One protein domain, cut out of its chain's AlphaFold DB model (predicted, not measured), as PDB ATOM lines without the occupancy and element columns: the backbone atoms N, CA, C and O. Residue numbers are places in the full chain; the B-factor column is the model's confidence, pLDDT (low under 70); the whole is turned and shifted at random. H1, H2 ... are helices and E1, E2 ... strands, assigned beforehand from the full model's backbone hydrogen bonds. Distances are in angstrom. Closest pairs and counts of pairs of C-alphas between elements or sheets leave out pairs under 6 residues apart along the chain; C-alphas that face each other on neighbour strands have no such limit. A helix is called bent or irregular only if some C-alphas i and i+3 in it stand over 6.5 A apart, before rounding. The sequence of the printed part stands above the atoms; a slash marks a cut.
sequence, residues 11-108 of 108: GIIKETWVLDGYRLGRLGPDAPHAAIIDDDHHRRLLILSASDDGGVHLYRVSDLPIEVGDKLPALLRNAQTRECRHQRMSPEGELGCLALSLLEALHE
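Overview. This is residues 11 to 108 of the 108 residues of an uncharacterized protein of Nitrospirae bacterium (UniProt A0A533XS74). A twisted antiparallel sheet of four strands has two helices, H1 and H2, packed over one face, with no named helix over its other face. H1 runs along the edge strand E1, while H2 covers the E2 and E3 part of the sheet and packs on H1 at a steep angle. The printed part has 98 residues, with four named strands followed by two named helices along the chain, E1 E2 E3 E4 H1 H2; the sheet's order is E1 - E4 - E3 - E2, and the class is mixed, helices and strands. The whole is compact, with a radius of gyration of the C-alphas of 12.8 A, and rounded, spanning 36 by 28 by 24 A.

Along the chain. In the sheet, E1 is residues 15 to 23, 19.9 A from C-alpha 15 at (227.194, 148.773, 191.481) to C-alpha 23, and bends by 74 degrees at residue 20. E4 is residues 55 to 60, 16.8 A; E3 is residues 44 to 50, 17.1 A; E2 is residues 34 to 38, 12.9 A. H1 is residues 68 to 81, 19.7 A, and is irregular: C-alphas 70 and 73 are 7.1 A apart. H2 is residues 91 to 107, 24.7 A, from C-alpha 91 at (241.630, 165.882, 182.202) to C-alpha 107 at (224.341, 166.019, 199.905).

Arrangement. E2, E3 and E4 form a meander, each strand the antiparallel neighbour of the one before, and with E1 beside E4 a Greek key, the first of four strands neighbouring the fourth. E2 and E3 are a hairpin, with N 35 and O 48 at 2.9 A. E3 and E4 are a hairpin too, with N 49 and O 57 at 2.8 A. Between E1 and E4, N 17 and O 58 are 2.9 A apart, within hydrogen-bond range. H1 is on the sheet at a height of 8.3 A, over E1 and only just not over E4, on which 2 of its C-alphas fall; it runs along the strands, at 20 degrees to E1 on the local plane. H2 is on the same face; its closest C-alphas to E2 are Leu 95 and Ala 35, 6.2 A. H1 and H2 touch, opposite ways at a steep tilt of 56 degrees, the C-alphas of Leu 75 and Leu 102 closest at 5.0 A. In H2 every O i to N i+4 pair is within hydrogen-bond range; in H1, 8 of 10 are.

Size, cuts and confidence. The two farthest C-alphas, of Gly 11 and Arg 88, are 37.3 A apart. The printed part has no cut and no long link. The mean pLDDT of the printed part is 87.5; residues 28 to 29, 31, 87 to 88 and 108 are under 70.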
ATOM      1  N   GLY A  11     235.133 141.725 192.472       89.25
ATOM      2  CA  GLY A  11     234.683 141.275 193.793       89.25
ATOM      3  C   GLY A  11     234.421 142.385 194.817       89.25
ATOM      4  O   GLY A  11     233.879 142.086 195.876       89.25
ATOM      5  N   ILE A  12     234.799 143.639 194.531       90.25
ATOM      6  CA  ILE A  12     234.516 144.791 195.406       90.25
ATOM      7  C   ILE A  12     233.495 145.765 194.810       90.25
ATOM      8  O   ILE A  12     233.077 146.695 195.489       90.25
ATOM      9  N   ILE A  13     233.110 145.588 193.544       93.31
ATOM     10  CA  ILE A  13     232.122 146.452 192.899       93.31
ATOM     11  C   ILE A  13     230.739 146.015 193.370       93.31
ATOM     12  O   ILE A  13     230.327 144.882 193.132       93.31
ATOM     13  N   LYS A  14     230.016 146.933 194.008       94.12
ATOM     14  CA  LYS A  14     228.616 146.735 194.388       94.12
ATOM     15  C   LYS A  14     227.691 147.117 193.243       94.12
ATOM     16  O   LYS A  14     226.789 146.363 192.906       94.12
ATOM     17  N   GLU A  15     227.965 148.258 192.613       94.75
ATOM     18  CA  GLU A  15     227.194 148.773 191.481       94.75
ATOM     19  C   GLU A  15     228.072 149.560 190.510       94.75
ATOM     20  O   GLU A  15     229.176 150.006 190.840       94.75
ATOM     21  N   THR A  16     227.585 149.710 189.280       95.06
ATOM     22  CA  THR A  16     228.259 150.452 188.214       95.06
ATOM     23  C   THR A  16     227.246 151.237 187.408       95.06
ATOM     24  O   THR A  16     226.217 150.697 187.011       95.06
ATOM     25  N   TRP A  17     227.596 152.477 187.089       95.81
ATOM     26  CA  TRP A  17     226.848 153.320 186.169       95.81
ATOM     27  C   TRP A  17     227.770 153.867 185.088       95.81
ATOM     28  O   TRP A  17     228.961 154.093 185.313       95.81
ATOM     29  N   VAL A  18     227.200 154.088 183.910       93.06
ATOM     30  CA  VAL A  18     227.817 154.900 182.862       93.06
ATOM     31  C   VAL A  18     227.197 156.286 182.967       93.06
ATOM     32  O   VAL A  18     225.977 156.411 183.070       93.06
ATOM     33  N   LEU A  19     228.024 157.327 182.987       91.88
ATOM     34  CA  LEU A  19     227.541 158.705 183.009       91.88
ATOM     35  C   LEU A  19     227.163 159.142 181.592       91.88
ATOM     36  O   LEU A  19     227.877 159.904 180.937       91.88
ATOM     37  N   ASP A  20     226.036 158.627 181.112       86.44
ATOM     38  CA  ASP A  20     225.503 158.975 179.799       86.44
ATOM     39  C   ASP A  20     225.254 160.487 179.698       86.44
ATOM     40  O   ASP A  20     224.713 161.125 180.600       86.44
ATOM     41  N   GLY A  21     225.693 161.087 178.590       84.94
ATOM     42  CA  GLY A  21     225.641 162.539 178.394       84.94
ATOM     43  C   GLY A  21     226.833 163.315 178.968       84.94
ATOM     44  O   GLY A  21     226.924 164.520 178.728       84.94
ATOM     45  N   TYR A  22     227.785 162.651 179.634       88.00
ATOM     46  CA  TYR A  22     229.075 163.235 180.001       88.00
ATOM     47  C   TYR A  22     230.227 162.471 179.348       88.00
ATOM     48  O   TYR A  22     230.309 161.246 179.399       88.00
ATOM     49  N   ARG A  23     231.145 163.208 178.726       86.62
ATOM     50  CA  ARG A  23     232.399 162.662 178.205       86.62
ATOM     51  C   ARG A  23     233.514 163.631 178.525       86.62
ATOM     52  O   ARG A  23     233.368 164.828 178.261       86.62
ATOM     53  N   LEU A  24     234.605 163.099 179.054       82.94
ATOM     54  CA  LEU A  24     235.820 163.868 179.261       82.94
ATOM     55  C   LEU A  24     236.415 164.296 177.920       82.94
ATOM     56  O   LEU A  24     236.175 163.675 176.875       82.94
ATOM     57  N   GLY A  25     237.206 165.364 177.966       75.94
ATOM     58  CA  GLY A  25     238.149 165.690 176.905       75.94
ATOM     59  C   GLY A  25     239.086 164.519 176.576       75.94
ATOM     60  O   GLY A  25     239.158 163.508 177.277       75.94
ATOM     61  N   ARG A  26     239.821 164.640 175.465       71.50
ATOM     62  CA  ARG A  26     240.753 163.596 175.020       71.50
ATOM     63  C   ARG A  26     241.825 163.378 176.092       71.50
ATOM     64  O   ARG A  26     242.621 164.279 176.349       71.50
ATOM     65  N   LEU A  27     241.850 162.187 176.688       70.56
ATOM     66  CA  LEU A  27     242.851 161.829 177.690       70.56
ATOM     67  C   LEU A  27     244.218 161.706 177.014       70.56
ATOM     68  O   LEU A  27     244.381 160.989 176.024       70.56
ATOM     69  N   GLY A  28     245.192 162.449 177.531       69.31
ATOM     70  CA  GLY A  28     246.590 162.263 177.169       69.31
ATOM     71  C   GLY A  28     247.151 160.982 177.794       69.31
ATOM     72  O   GLY A  28     246.572 160.456 178.741       69.31
ATOM     73  N   PRO A  29     248.310 160.502 177.319       68.38
ATOM     74  CA  PRO A  29     248.949 159.294 177.835       68.38
ATOM     75  C   PRO A  29     249.416 159.405 179.289       68.38
ATOM     76  O   PRO A  29     249.867 158.404 179.812       68.38
ATOM     77  N   ASP A  30     249.340 160.569 179.930       70.38
ATOM     78  CA  ASP A  30     249.717 160.764 181.336       70.38
ATOM     79  C   ASP A  30     248.546 161.271 182.195       70.38
ATOM     80  O   ASP A  30     248.720 161.534 183.383       70.38
ATOM     81  N   ALA A  31     247.348 161.400 181.611       68.19
ATOM     82  CA  ALA A  31     246.170 161.870 182.328       68.19
ATOM     83  C   ALA A  31     245.733 160.852 183.398       68.19
ATOM     84  O   ALA A  31     245.853 159.643 183.183       68.19
ATOM     85  N   PRO A  32     245.175 161.276 184.544       70.75
ATOM     86  CA  PRO A  32     244.532 160.365 185.464       70.75
ATOM     87  C   PRO A  32     243.285 159.821 184.783       70.75
ATOM     88  O   PRO A  32     242.461 160.554 184.244       70.75
ATOM     89  N   HIS A  33     243.125 158.508 184.855       82.19
ATOM     90  CA  HIS A  33     241.926 157.846 184.362       82.19
ATOM     91  C   HIS A  33     240.919 157.570 185.478       82.19
ATOM     92  O   HIS A  33     239.991 156.783 185.281       82.19
ATOM     93  N   ALA A  34     241.115 158.144 186.667       88.62
ATOM     94  CA  ALA A  34     240.150 158.033 187.744       88.62
ATOM     95  C   ALA A  34     240.279 159.116 188.813       88.62
ATOM     96  O   ALA A  34     241.369 159.612 189.087       88.62
ATOM     97  N   ALA A  35     239.149 159.391 189.460       90.50
ATOM     98  CA  ALA A  35     239.054 160.083 190.733       90.50
ATOM     99  C   ALA A  35     238.430 159.131 191.764       90.50
ATOM    100  O   ALA A  35     237.444 158.447 191.477       90.50
ATOM    101  N   ILE A  36     239.024 159.071 192.952       91.06
ATOM    102  CA  ILE A  36     238.583 158.211 194.054       91.06
ATOM    103  C   ILE A  36     237.985 159.109 195.134       91.06
ATOM    104  O   ILE A  36     238.584 160.121 195.491       91.06
ATOM    105  N   ILE A  37     236.809 158.735 195.627       90.94
ATOM    106  CA  ILE A  37     236.122 159.402 196.730       90.94
ATOM    107  C   ILE A  37     236.146 158.452 197.925       90.94
ATOM    108  O   ILE A  37     235.597 157.347 197.854       90.94
ATOM    109  N   ASP A  38     236.770 158.907 199.004       91.00
ATOM    110  CA  ASP A  38     236.926 158.179 200.262       91.00
ATOM    111  C   ASP A  38     236.074 158.817 201.374       91.00
ATOM    112  O   ASP A  38     235.727 159.996 201.290       91.00
ATOM    113  N   ASP A  39     235.748 158.047 202.416       85.69
ATOM    114  CA  ASP A  39     235.260 158.596 203.690       85.69
ATOM    115  C   ASP A  39     236.411 159.162 204.549       85.69
ATOM    116  O   ASP A  39     237.595 159.005 204.232       85.69
ATOM    117  N   ASP A  40     236.068 159.760 205.693       85.69
ATOM    118  CA  ASP A  40     237.037 160.289 206.672       85.69
ATOM    119  C   ASP A  40     237.958 159.207 207.276       85.69
ATOM    120  O   ASP A  40     238.968 159.514 207.912       85.69
ATOM    121  N   HIS A  41     237.631 157.927 207.078       87.69
ATOM    122  CA  HIS A  41     238.435 156.775 207.480       87.69
ATOM    123  C   HIS A  41     239.224 156.165 206.309       87.69
ATOM    124  O   HIS A  41     239.725 155.043 206.429       87.69
ATOM    125  N   HIS A  42     239.355 156.882 205.187       82.44
ATOM    126  CA  HIS A  42     240.033 156.438 203.964       82.44
ATOM    127  C   HIS A  42     239.455 155.157 203.343       82.44
ATOM    128  O   HIS A  42     240.145 154.415 202.635       82.44
ATOM    129  N   ARG A  43     238.177 154.863 203.596       86.06
ATOM    130  CA  ARG A  43     237.461 153.791 202.907       86.06
ATOM    131  C   ARG A  43     236.924 154.328 201.595       86.06
ATOM    132  O   ARG A  43     236.112 155.247 201.577       86.06
ATOM    133  N   ARG A  44     237.339 153.690 200.502       84.69
ATOM    134  CA  ARG A  44     236.844 153.979 199.152       84.69
ATOM    135  C   ARG A  44     235.345 153.770 199.096       84.69
ATOM    136  O   ARG A  44     234.864 152.673 199.380       84.69
ATOM    137  N   LEU A  45     234.622 154.807 198.703       90.75
ATOM    138  CA  LEU A  45     233.172 154.784 198.548       90.75
ATOM    139  C   LEU A  45     232.810 154.668 197.073       90.75
ATOM    140  O   LEU A  45     232.087 153.753 196.662       90.75
ATOM    141  N   LEU A  46     233.359 155.589 196.283       94.62
ATOM    142  CA  LEU A  46     233.032 155.784 194.881       94.62
ATOM    143  C   LEU A  46     234.303 155.984 194.065       94.62
ATOM    144  O   LEU A  46     235.278 156.579 194.525       94.62
ATOM    145  N   ILE A  47     234.290 155.485 192.837       94.12
ATOM    146  CA  ILE A  47     235.389 155.653 191.891       94.12
ATOM    147  C   ILE A  47     234.793 156.126 190.573       94.12
ATOM    148  O   ILE A  47     234.039 155.393 189.936       94.12
ATOM    149  N   LEU A  48     235.149 157.337 190.158       93.50
ATOM    150  CA  LEU A  48     234.947 157.805 188.793       93.50
ATOM    151  C   LEU A  48     236.124 157.309 187.967       93.50
ATOM    152  O   LEU A  48     237.262 157.556 188.348       93.50
ATOM    153  N   SER A  49     235.881 156.630 186.852       91.94
ATOM    154  CA  SER A  49     236.935 156.212 185.933       91.94
ATOM    155  C   SER A  49     236.621 156.612 184.507       91.94
ATOM    156  O   SER A  49     235.512 156.410 184.025       91.94
ATOM    157  N   ALA A  50     237.632 157.135 183.833       89.44
ATOM    158  CA  ALA A  50     237.593 157.505 182.440       89.44
ATOM    159  C   ALA A  50     238.141 156.373 181.557       89.44
ATOM    160  O   ALA A  50     239.260 155.894 181.773       89.44
ATOM    161  N   SER A  51     237.375 155.959 180.553       85.94
ATOM    162  CA  SER A  51     237.843 155.088 179.474       85.94
ATOM    163  C   SER A  51     238.666 155.870 178.448       85.94
ATOM    164  O   SER A  51     238.610 157.097 178.381       85.94
ATOM    165  N   ASP A  52     239.426 155.157 177.614       80.44
ATOM    166  CA  ASP A  52     240.320 155.763 176.612       80.44
ATOM    167  C   ASP A  52     239.575 156.608 175.564       80.44
ATOM    168  O   ASP A  52     240.136 157.532 174.976       80.44
ATOM    169  N   ASP A  53     238.292 156.322 175.336       81.62
ATOM    170  CA  ASP A  53     237.417 157.094 174.455       81.62
ATOM    171  C   ASP A  53     236.776 158.314 175.156       81.62
ATOM    172  O   ASP A  53     235.993 159.042 174.539       81.62
ATOM    173  N   GLY A  54     237.095 158.552 176.432       83.62
ATOM    174  CA  GLY A  54     236.568 159.645 177.253       83.62
ATOM    175  C   GLY A  54     235.211 159.360 177.901       83.62
ATOM    176  O   GLY A  54     234.642 160.256 178.525       83.62
ATOM    177  N   GLY A  55     234.667 158.146 177.762       89.50
ATOM    178  CA  GLY A  55     233.514 157.711 178.552       89.50
ATOM    179  C   GLY A  55     233.835 157.707 180.048       89.50
ATOM    180  O   GLY A  55     234.977 157.476 180.442       89.50
ATOM    181  N   VAL A  56     232.840 157.983 180.894       91.94
ATOM    182  CA  VAL A  56     233.029 157.995 182.351       91.94
ATOM    183  C   VAL A  56     232.132 156.960 183.013       91.94
ATOM    184  O   VAL A  56     230.913 156.960 182.846       91.94
ATOM    185  N   HIS A  57     232.760 156.090 183.790       94.06
ATOM    186  CA  HIS A  57     232.124 155.098 184.637       94.06
ATOM    187  C   HIS A  57     232.150 155.565 186.089       94.06
ATOM    188  O   HIS A  57     233.170 156.063 186.560       94.06
ATOM    189  N   LEU A  58     231.059 155.343 186.813       95.25
ATOM    190  CA  LEU A  58     231.001 155.479 188.261       95.25
ATOM    191  C   LEU A  58     230.847 154.092 188.881       95.25
ATOM    192  O   LEU A  58     229.913 153.364 188.551       95.25
ATOM    193  N   TYR A  59     231.744 153.738 189.792       95.31
ATOM    194  CA  TYR A  59     231.691 152.493 190.550       95.31
ATOM    195  C   TYR A  59     231.391 152.789 192.013       95.31
ATOM    196  O   TYR A  59     232.105 153.580 192.629       95.31
ATOM    197  N   ARG A  60     230.399 152.101 192.588       95.38
ATOM    198  CA  ARG A  60     230.213 152.022 194.044       95.38
ATOM    199  C   ARG A  60     230.932 150.792 194.569       95.38
ATOM    200  O   ARG A  60     230.682 149.684 194.097       95.38
ATOM    201  N   VAL A  61     231.828 150.995 195.533       94.12
ATOM    202  CA  VAL A  61     232.671 149.925 196.098       94.12
ATOM    203  C   VAL A  61     232.478 149.714 197.604       94.12
ATOM    204  O   VAL A  61     232.931 148.707 198.141       94.12
ATOM    205  N   SER A  62     231.741 150.604 198.269       91.50
ATOM    206  CA  SER A  62     231.286 150.442 199.657       91.50
ATOM    207  C   SER A  62     229.802 150.773 199.781       91.50
ATOM    208  O   SER A  62     229.222 151.392 198.887       91.50
ATOM    209  N   ASP A  63     229.177 150.342 200.877       89.62
ATOM    210  CA  ASP A  63     227.797 150.735 201.164       89.62
ATOM    211  C   ASP A  63     227.728 152.228 201.470       89.62
ATOM    212  O   ASP A  63     228.584 152.780 202.163       89.62
ATOM    213  N   LEU A  64     226.681 152.857 200.955       87.38
ATOM    214  CA  LEU A  64     226.348 154.246 201.211       87.38
ATOM    215  C   LEU A  64     224.911 154.292 201.730       87.38
ATOM    216  O   LEU A  64     224.082 153.527 201.237       87.38
ATOM    217  N   PRO A  65     224.587 155.186 202.678       87.56
ATOM    218  CA  PRO A  65     223.227 155.345 203.197       87.56
ATOM    219  C   PRO A  65     222.276 156.030 202.195       87.56
ATOM    220  O   PRO A  65     221.189 156.457 202.572       87.56
ATOM    221  N   ILE A  66     222.702 156.175 200.940       87.81
ATOM    222  CA  ILE A  66     222.011 156.867 199.857       87.81
ATOM    223  C   ILE A  66     222.098 156.041 198.574       87.81
ATOM    224  O   ILE A  66     223.120 155.407 198.289       87.81
ATOM    225  N   GLU A  67     221.036 156.105 197.779       90.94
ATOM    226  CA  GLU A  67     220.978 155.490 196.455       90.94
ATOM    227  C   GLU A  67     221.671 156.396 195.433       90.94
ATOM    228  O   GLU A  67     221.141 157.418 194.995       90.94
ATOM    229  N   VAL A  68     222.900 156.036 195.059       92.50
ATOM    230  CA  VAL A  68     223.756 156.846 194.171       92.50
ATOM    231  C   VAL A  68     223.124 157.035 192.789       92.50
ATOM    232  O   VAL A  68     223.242 158.112 192.205       92.50
ATOM    233  N   GLY A  69     222.428 156.012 192.284       93.12
ATOM    234  CA  GLY A  69     221.736 156.054 190.992       93.12
ATOM    235  C   GLY A  69     220.735 157.210 190.885       93.12
ATOM    236  O   GLY A  69     220.696 157.900 189.865       93.12
ATOM    237  N   ASP A  70     220.007 157.493 191.966       94.31
ATOM    238  CA  ASP A  70     218.994 158.556 192.011       94.31
ATOM    239  C   ASP A  70     219.612 159.962 191.962       94.31
ATOM    240  O   ASP A  70     218.949 160.939 191.607       94.31
ATOM    241  N   LYS A  71     220.905 160.078 192.285       94.25
ATOM    242  CA  LYS A  71     221.645 161.346 192.302       94.25
ATOM    243  C   LYS A  71     222.365 161.650 190.989       94.25
ATOM    244  O   LYS A  71     222.800 162.784 190.788       94.25
ATOM    245  N   LEU A  72     222.443 160.700 190.050       93.50
ATOM    246  CA  LEU A  72     223.138 160.903 188.769       93.50
ATOM    247  C   LEU A  72     222.588 162.078 187.941       93.50
ATOM    248  O   LEU A  72     223.396 162.844 187.408       93.50
ATOM    249  N   PRO A  73     221.260 162.307 187.849       93.88
ATOM    250  CA  PRO A  73     220.750 163.473 187.133       93.88
ATOM    251  C   PRO A  73     221.185 164.802 187.766       93.88
ATOM    252  O   PRO A  73     221.456 165.758 187.041       93.88
ATOM    253  N   ALA A  74     221.259 164.876 189.100       93.62
ATOM    254  CA  ALA A  74     221.739 166.063 189.811       93.62
ATOM    255  C   ALA A  74     223.238 166.280 189.581       93.62
ATOM    256  O   ALA A  74     223.635 167.374 189.190       93.62
ATOM    257  N   LEU A  75     224.042 165.218 189.674       94.25
ATOM    258  CA  LEU A  75     225.466 165.247 189.333       94.25
ATOM    259  C   LEU A  75     225.712 165.839 187.943       94.25
ATOM    260  O   LEU A  75     226.565 166.712 187.790       94.25
ATOM    261  N   LEU A  76     224.962 165.392 186.929       93.31
ATOM    262  CA  LEU A  76     225.142 165.859 185.552       93.31
ATOM    263  C   LEU A  76     224.763 167.336 185.397       93.31
ATOM    264  O   LEU A  76     225.477 168.079 184.724       93.31
ATOM    265  N   ARG A  77     223.684 167.786 186.052       93.12
ATOM    266  CA  ARG A  77     223.306 169.209 186.079       93.12
ATOM    267  C   ARG A  77     224.357 170.070 186.778       93.12
ATOM    268  O   ARG A  77     224.692 171.144 186.272       93.12
ATOM    269  N   ASN A  78     224.902 169.597 187.896       93.12
ATOM    270  CA  ASN A  78     225.920 170.316 188.662       93.12
ATOM    271  C   ASN A  78     227.213 170.423 187.842       93.12
ATOM    272  O   ASN A  78     227.758 171.517 187.698       93.12
ATOM    273  N   ALA A  79     227.630 169.335 187.185       91.94
ATOM    274  CA  ALA A  79     228.799 169.325 186.307       91.94
ATOM    275  C   ALA A  79     228.648 170.253 185.088       91.94
ATOM    276  O   ALA A  79     229.619 170.880 184.662       91.94
ATOM    277  N   GLN A  80     227.437 170.367 184.532       90.62
ATOM    278  CA  GLN A  80     227.136 171.311 183.450       90.62
ATOM    279  C   GLN A  80     227.182 172.761 183.932       90.62
ATOM    280  O   GLN A  80     227.844 173.584 183.308       90.62
ATOM    281  N   THR A  81     226.526 173.064 185.054       90.56
ATOM    282  CA  THR A  81     226.493 174.413 185.650       90.56
ATOM    283  C   THR A  81     227.891 174.906 186.019       90.56
ATOM    284  O   THR A  81     228.206 176.079 185.841       90.56
ATOM    285  N   ARG A  82     228.749 173.999 186.494       87.69
ATOM    286  CA  ARG A  82     230.157 174.258 186.826       87.69
ATOM    287  C   ARG A  82     231.080 174.307 185.607       87.69
ATOM    288  O   ARG A  82     232.278 174.509 185.774       87.69
ATOM    289  N   GLU A  83     230.547 174.076 184.408       88.50
ATOM    290  CA  GLU A  83     231.314 173.979 183.167       88.50
ATOM    291  C   GLU A  83     232.497 173.000 183.282       88.50
ATOM    292  O   GLU A  83     233.575 173.243 182.739       88.50
ATOM    293  N   CYS A  84     232.306 171.854 183.955       87.12
ATOM    294  CA  CYS A  84     233.377 170.872 184.177       87.12
ATOM    295  C   CYS A  84     234.000 170.336 182.877       87.12
ATOM    296  O   CYS A  84     235.067 169.738 182.909       87.12
ATOM    297  N   ARG A  85     233.350 170.569 181.730       78.75
ATOM    298  CA  ARG A  85     233.803 170.218 180.380       78.75
ATOM    299  C   ARG A  85     234.264 171.452 179.590       78.75
ATOM    300  O   ARG A  85     233.833 171.677 178.457       78.75
ATOM    301  N   HIS A  86     235.094 172.299 180.193       77.75
ATOM    302  CA  HIS A  86     235.632 173.485 179.527       77.75
ATOM    303  C   HIS A  86     236.963 173.176 178.827       77.75
ATOM    304  O   HIS A  86     237.880 172.650 179.446       77.75
ATOM    305  N   GLN A  87     237.124 173.585 177.560       62.91
ATOM    306  CA  GLN A  87     238.279 173.243 176.699       62.91
ATOM    307  C   GLN A  87     239.661 173.692 177.217       62.91
ATOM    308  O   GLN A  87     240.679 173.334 176.629       62.91
ATOM    309  N   ARG A  88     239.715 174.501 178.280       69.62
ATOM    310  CA  ARG A  88     240.972 174.926 178.923       69.62
ATOM    311  C   ARG A  88     241.358 174.064 180.124       69.62
ATOM    312  O   ARG A  88     242.437 174.267 180.672       69.62
ATOM    313  N   MET A  89     240.477 173.174 180.574       81.75
ATOM    314  CA  MET A  89     240.724 172.326 181.730       81.75
ATOM    315  C   MET A  89     241.526 171.097 181.303       81.75
ATOM    316  O   MET A  89     241.322 170.549 180.221       81.75
ATOM    317  N   SER A  90     242.477 170.687 182.138       84.00
ATOM    318  CA  SER A  90     243.161 169.418 181.930       84.00
ATOM    319  C   SER A  90     242.234 168.260 182.333       84.00
ATOM    320  O   SER A  90     241.342 168.463 183.162       84.00
ATOM    321  N   PRO A  91     242.432 167.041 181.812       82.38
ATOM    322  CA  PRO A  91     241.630 165.882 182.202       82.38
ATOM    323  C   PRO A  91     241.557 165.622 183.716       82.38
ATOM    324  O   PRO A  91     240.505 165.242 184.225       82.38
ATOM    325  N   GLU A  92     242.654 165.868 184.439       83.69
ATOM    326  CA  GLU A  92     242.722 165.839 185.906       83.69
ATOM    327  C   GLU A  92     241.688 166.793 186.512       83.69
ATOM    328  O   GLU A  92     240.933 166.422 187.413       83.69
ATOM    329  N   GLY A  93     241.668 168.030 186.009       87.81
ATOM    330  CA  GLY A  93     240.755 169.069 186.454       87.81
ATOM    331  C   GLY A  93     239.308 168.715 186.139       87.81
ATOM    332  O   GLY A  93     238.453 168.871 187.009       87.81
ATOM    333  N   GLU A  94     239.034 168.187 184.941       89.69
ATOM    334  CA  GLU A  94     237.677 167.795 184.545       89.69
ATOM    335  C   GLU A  94     237.147 166.666 185.448       89.69
ATOM    336  O   GLU A  94     236.021 166.741 185.947       89.69
ATOM    337  N   LEU A  95     237.972 165.645 185.724       89.75
ATOM    338  CA  LEU A  95     237.638 164.555 186.651       89.75
ATOM    339  C   LEU A  95     237.446 165.051 188.087       89.75
ATOM    340  O   LEU A  95     236.506 164.623 188.757       89.75
ATOM    341  N   GLY A  96     238.299 165.963 188.557       90.25
ATOM    342  CA  GLY A  96     238.157 166.585 189.873       90.25
ATOM    343  C   GLY A  96     236.872 167.410 189.995       90.25
ATOM    344  O   GLY A  96     236.146 167.290 190.980       90.25
ATOM    345  N   CYS A  97     236.535 168.196 188.971       91.88
ATOM    346  CA  CYS A  97     235.293 168.968 188.915       91.88
ATOM    347  C   CYS A  97     234.055 168.061 188.934       91.88
ATOM    348  O   CYS A  97     233.080 168.334 189.645       91.88
ATOM    349  N   LEU A  98     234.108 166.943 188.206       92.75
ATOM    350  CA  LEU A  98     233.050 165.939 188.206       92.75
ATOM    351  C   LEU A  98     232.909 165.251 189.573       92.75
ATOM    352  O   LEU A  98     231.788 165.068 190.044       92.75
ATOM    353  N   ALA A  99     234.021 164.933 190.241       93.25
ATOM    354  CA  ALA A  99     234.012 164.381 191.596       93.25
ATOM    355  C   ALA A  99     233.374 165.348 192.607       93.25
ATOM    356  O   ALA A  99     232.572 164.929 193.436       93.25
ATOM    357  N   LEU A 100     233.656 166.650 192.501       92.38
ATOM    358  CA  LEU A 100     232.992 167.665 193.324       92.38
ATOM    359  C   LEU A 100     231.488 167.745 193.036       92.38
ATOM    360  O   LEU A 100     230.693 167.813 193.967       92.38
ATOM    361  N   SER A 101     231.092 167.686 191.763       94.25
ATOM    362  CA  SER A 101     229.676 167.700 191.364       94.25
ATOM    363  C   SER A 101     228.917 166.477 191.896       94.25
ATOM    364  O   SER A 101     227.750 166.585 192.268       94.25
ATOM    365  N   LEU A 102     229.589 165.322 191.970       93.94
ATOM    366  CA  LEU A 102     229.073 164.121 192.623       93.94
ATOM    367  C   LEU A 102     228.884 164.341 194.120       93.94
ATOM    368  O   LEU A 102     227.800 164.083 194.623       93.94
ATOM    369  N   LEU A 103     229.895 164.853 194.821       92.06
ATOM    370  CA  LEU A 103     229.796 165.122 196.259       92.06
ATOM    371  C   LEU A 103     228.645 166.076 196.597       92.06
ATOM    372  O   LEU A 103     227.927 165.835 197.560       92.06
ATOM    373  N   GLU A 104     228.428 167.118 195.794       91.69
ATOM    374  CA  GLU A 104     227.278 168.014 195.968       91.69
ATOM    375  C   GLU A 104     225.947 167.284 195.783       91.69
ATOM    376  O   GLU A 104     225.075 167.379 196.641       91.69
ATOM    377  N   ALA A 105     225.814 166.495 194.715       92.44
ATOM    378  CA  ALA A 105     224.591 165.744 194.438       92.44
ATOM    379  C   ALA A 105     224.260 164.703 195.524       92.44
ATOM    380  O   ALA A 105     223.094 164.380 195.728       92.44
ATOM    381  N   LEU A 106     225.268 164.165 196.218       89.81
ATOM    382  CA  LEU A 106     225.073 163.222 197.324       89.81
ATOM    383  C   LEU A 106     224.607 163.906 198.624       89.81
ATOM    384  O   LEU A 106     224.103 163.214 199.506       89.81
ATOM    385  N   HIS A 107     224.773 165.228 198.745       84.00
ATOM    386  CA  HIS A 107     224.341 166.019 199.905       84.00
ATOM    387  C   HIS A 107     222.975 166.710 199.725       84.00
ATOM    388  O   HIS A 107     222.421 167.188 200.714       84.00
ATOM    389  N   GLU A 108     222.445 166.776 198.498       67.94
ATOM    390  CA  GLU A 108     221.068 167.214 198.187       67.94
ATOM    391  C   GLU A 108     220.023 166.167 198.590       67.94
ATOM    392  O   GLU A 108     218.916 166.547 199.028       67.94
TER     393      GLU A 108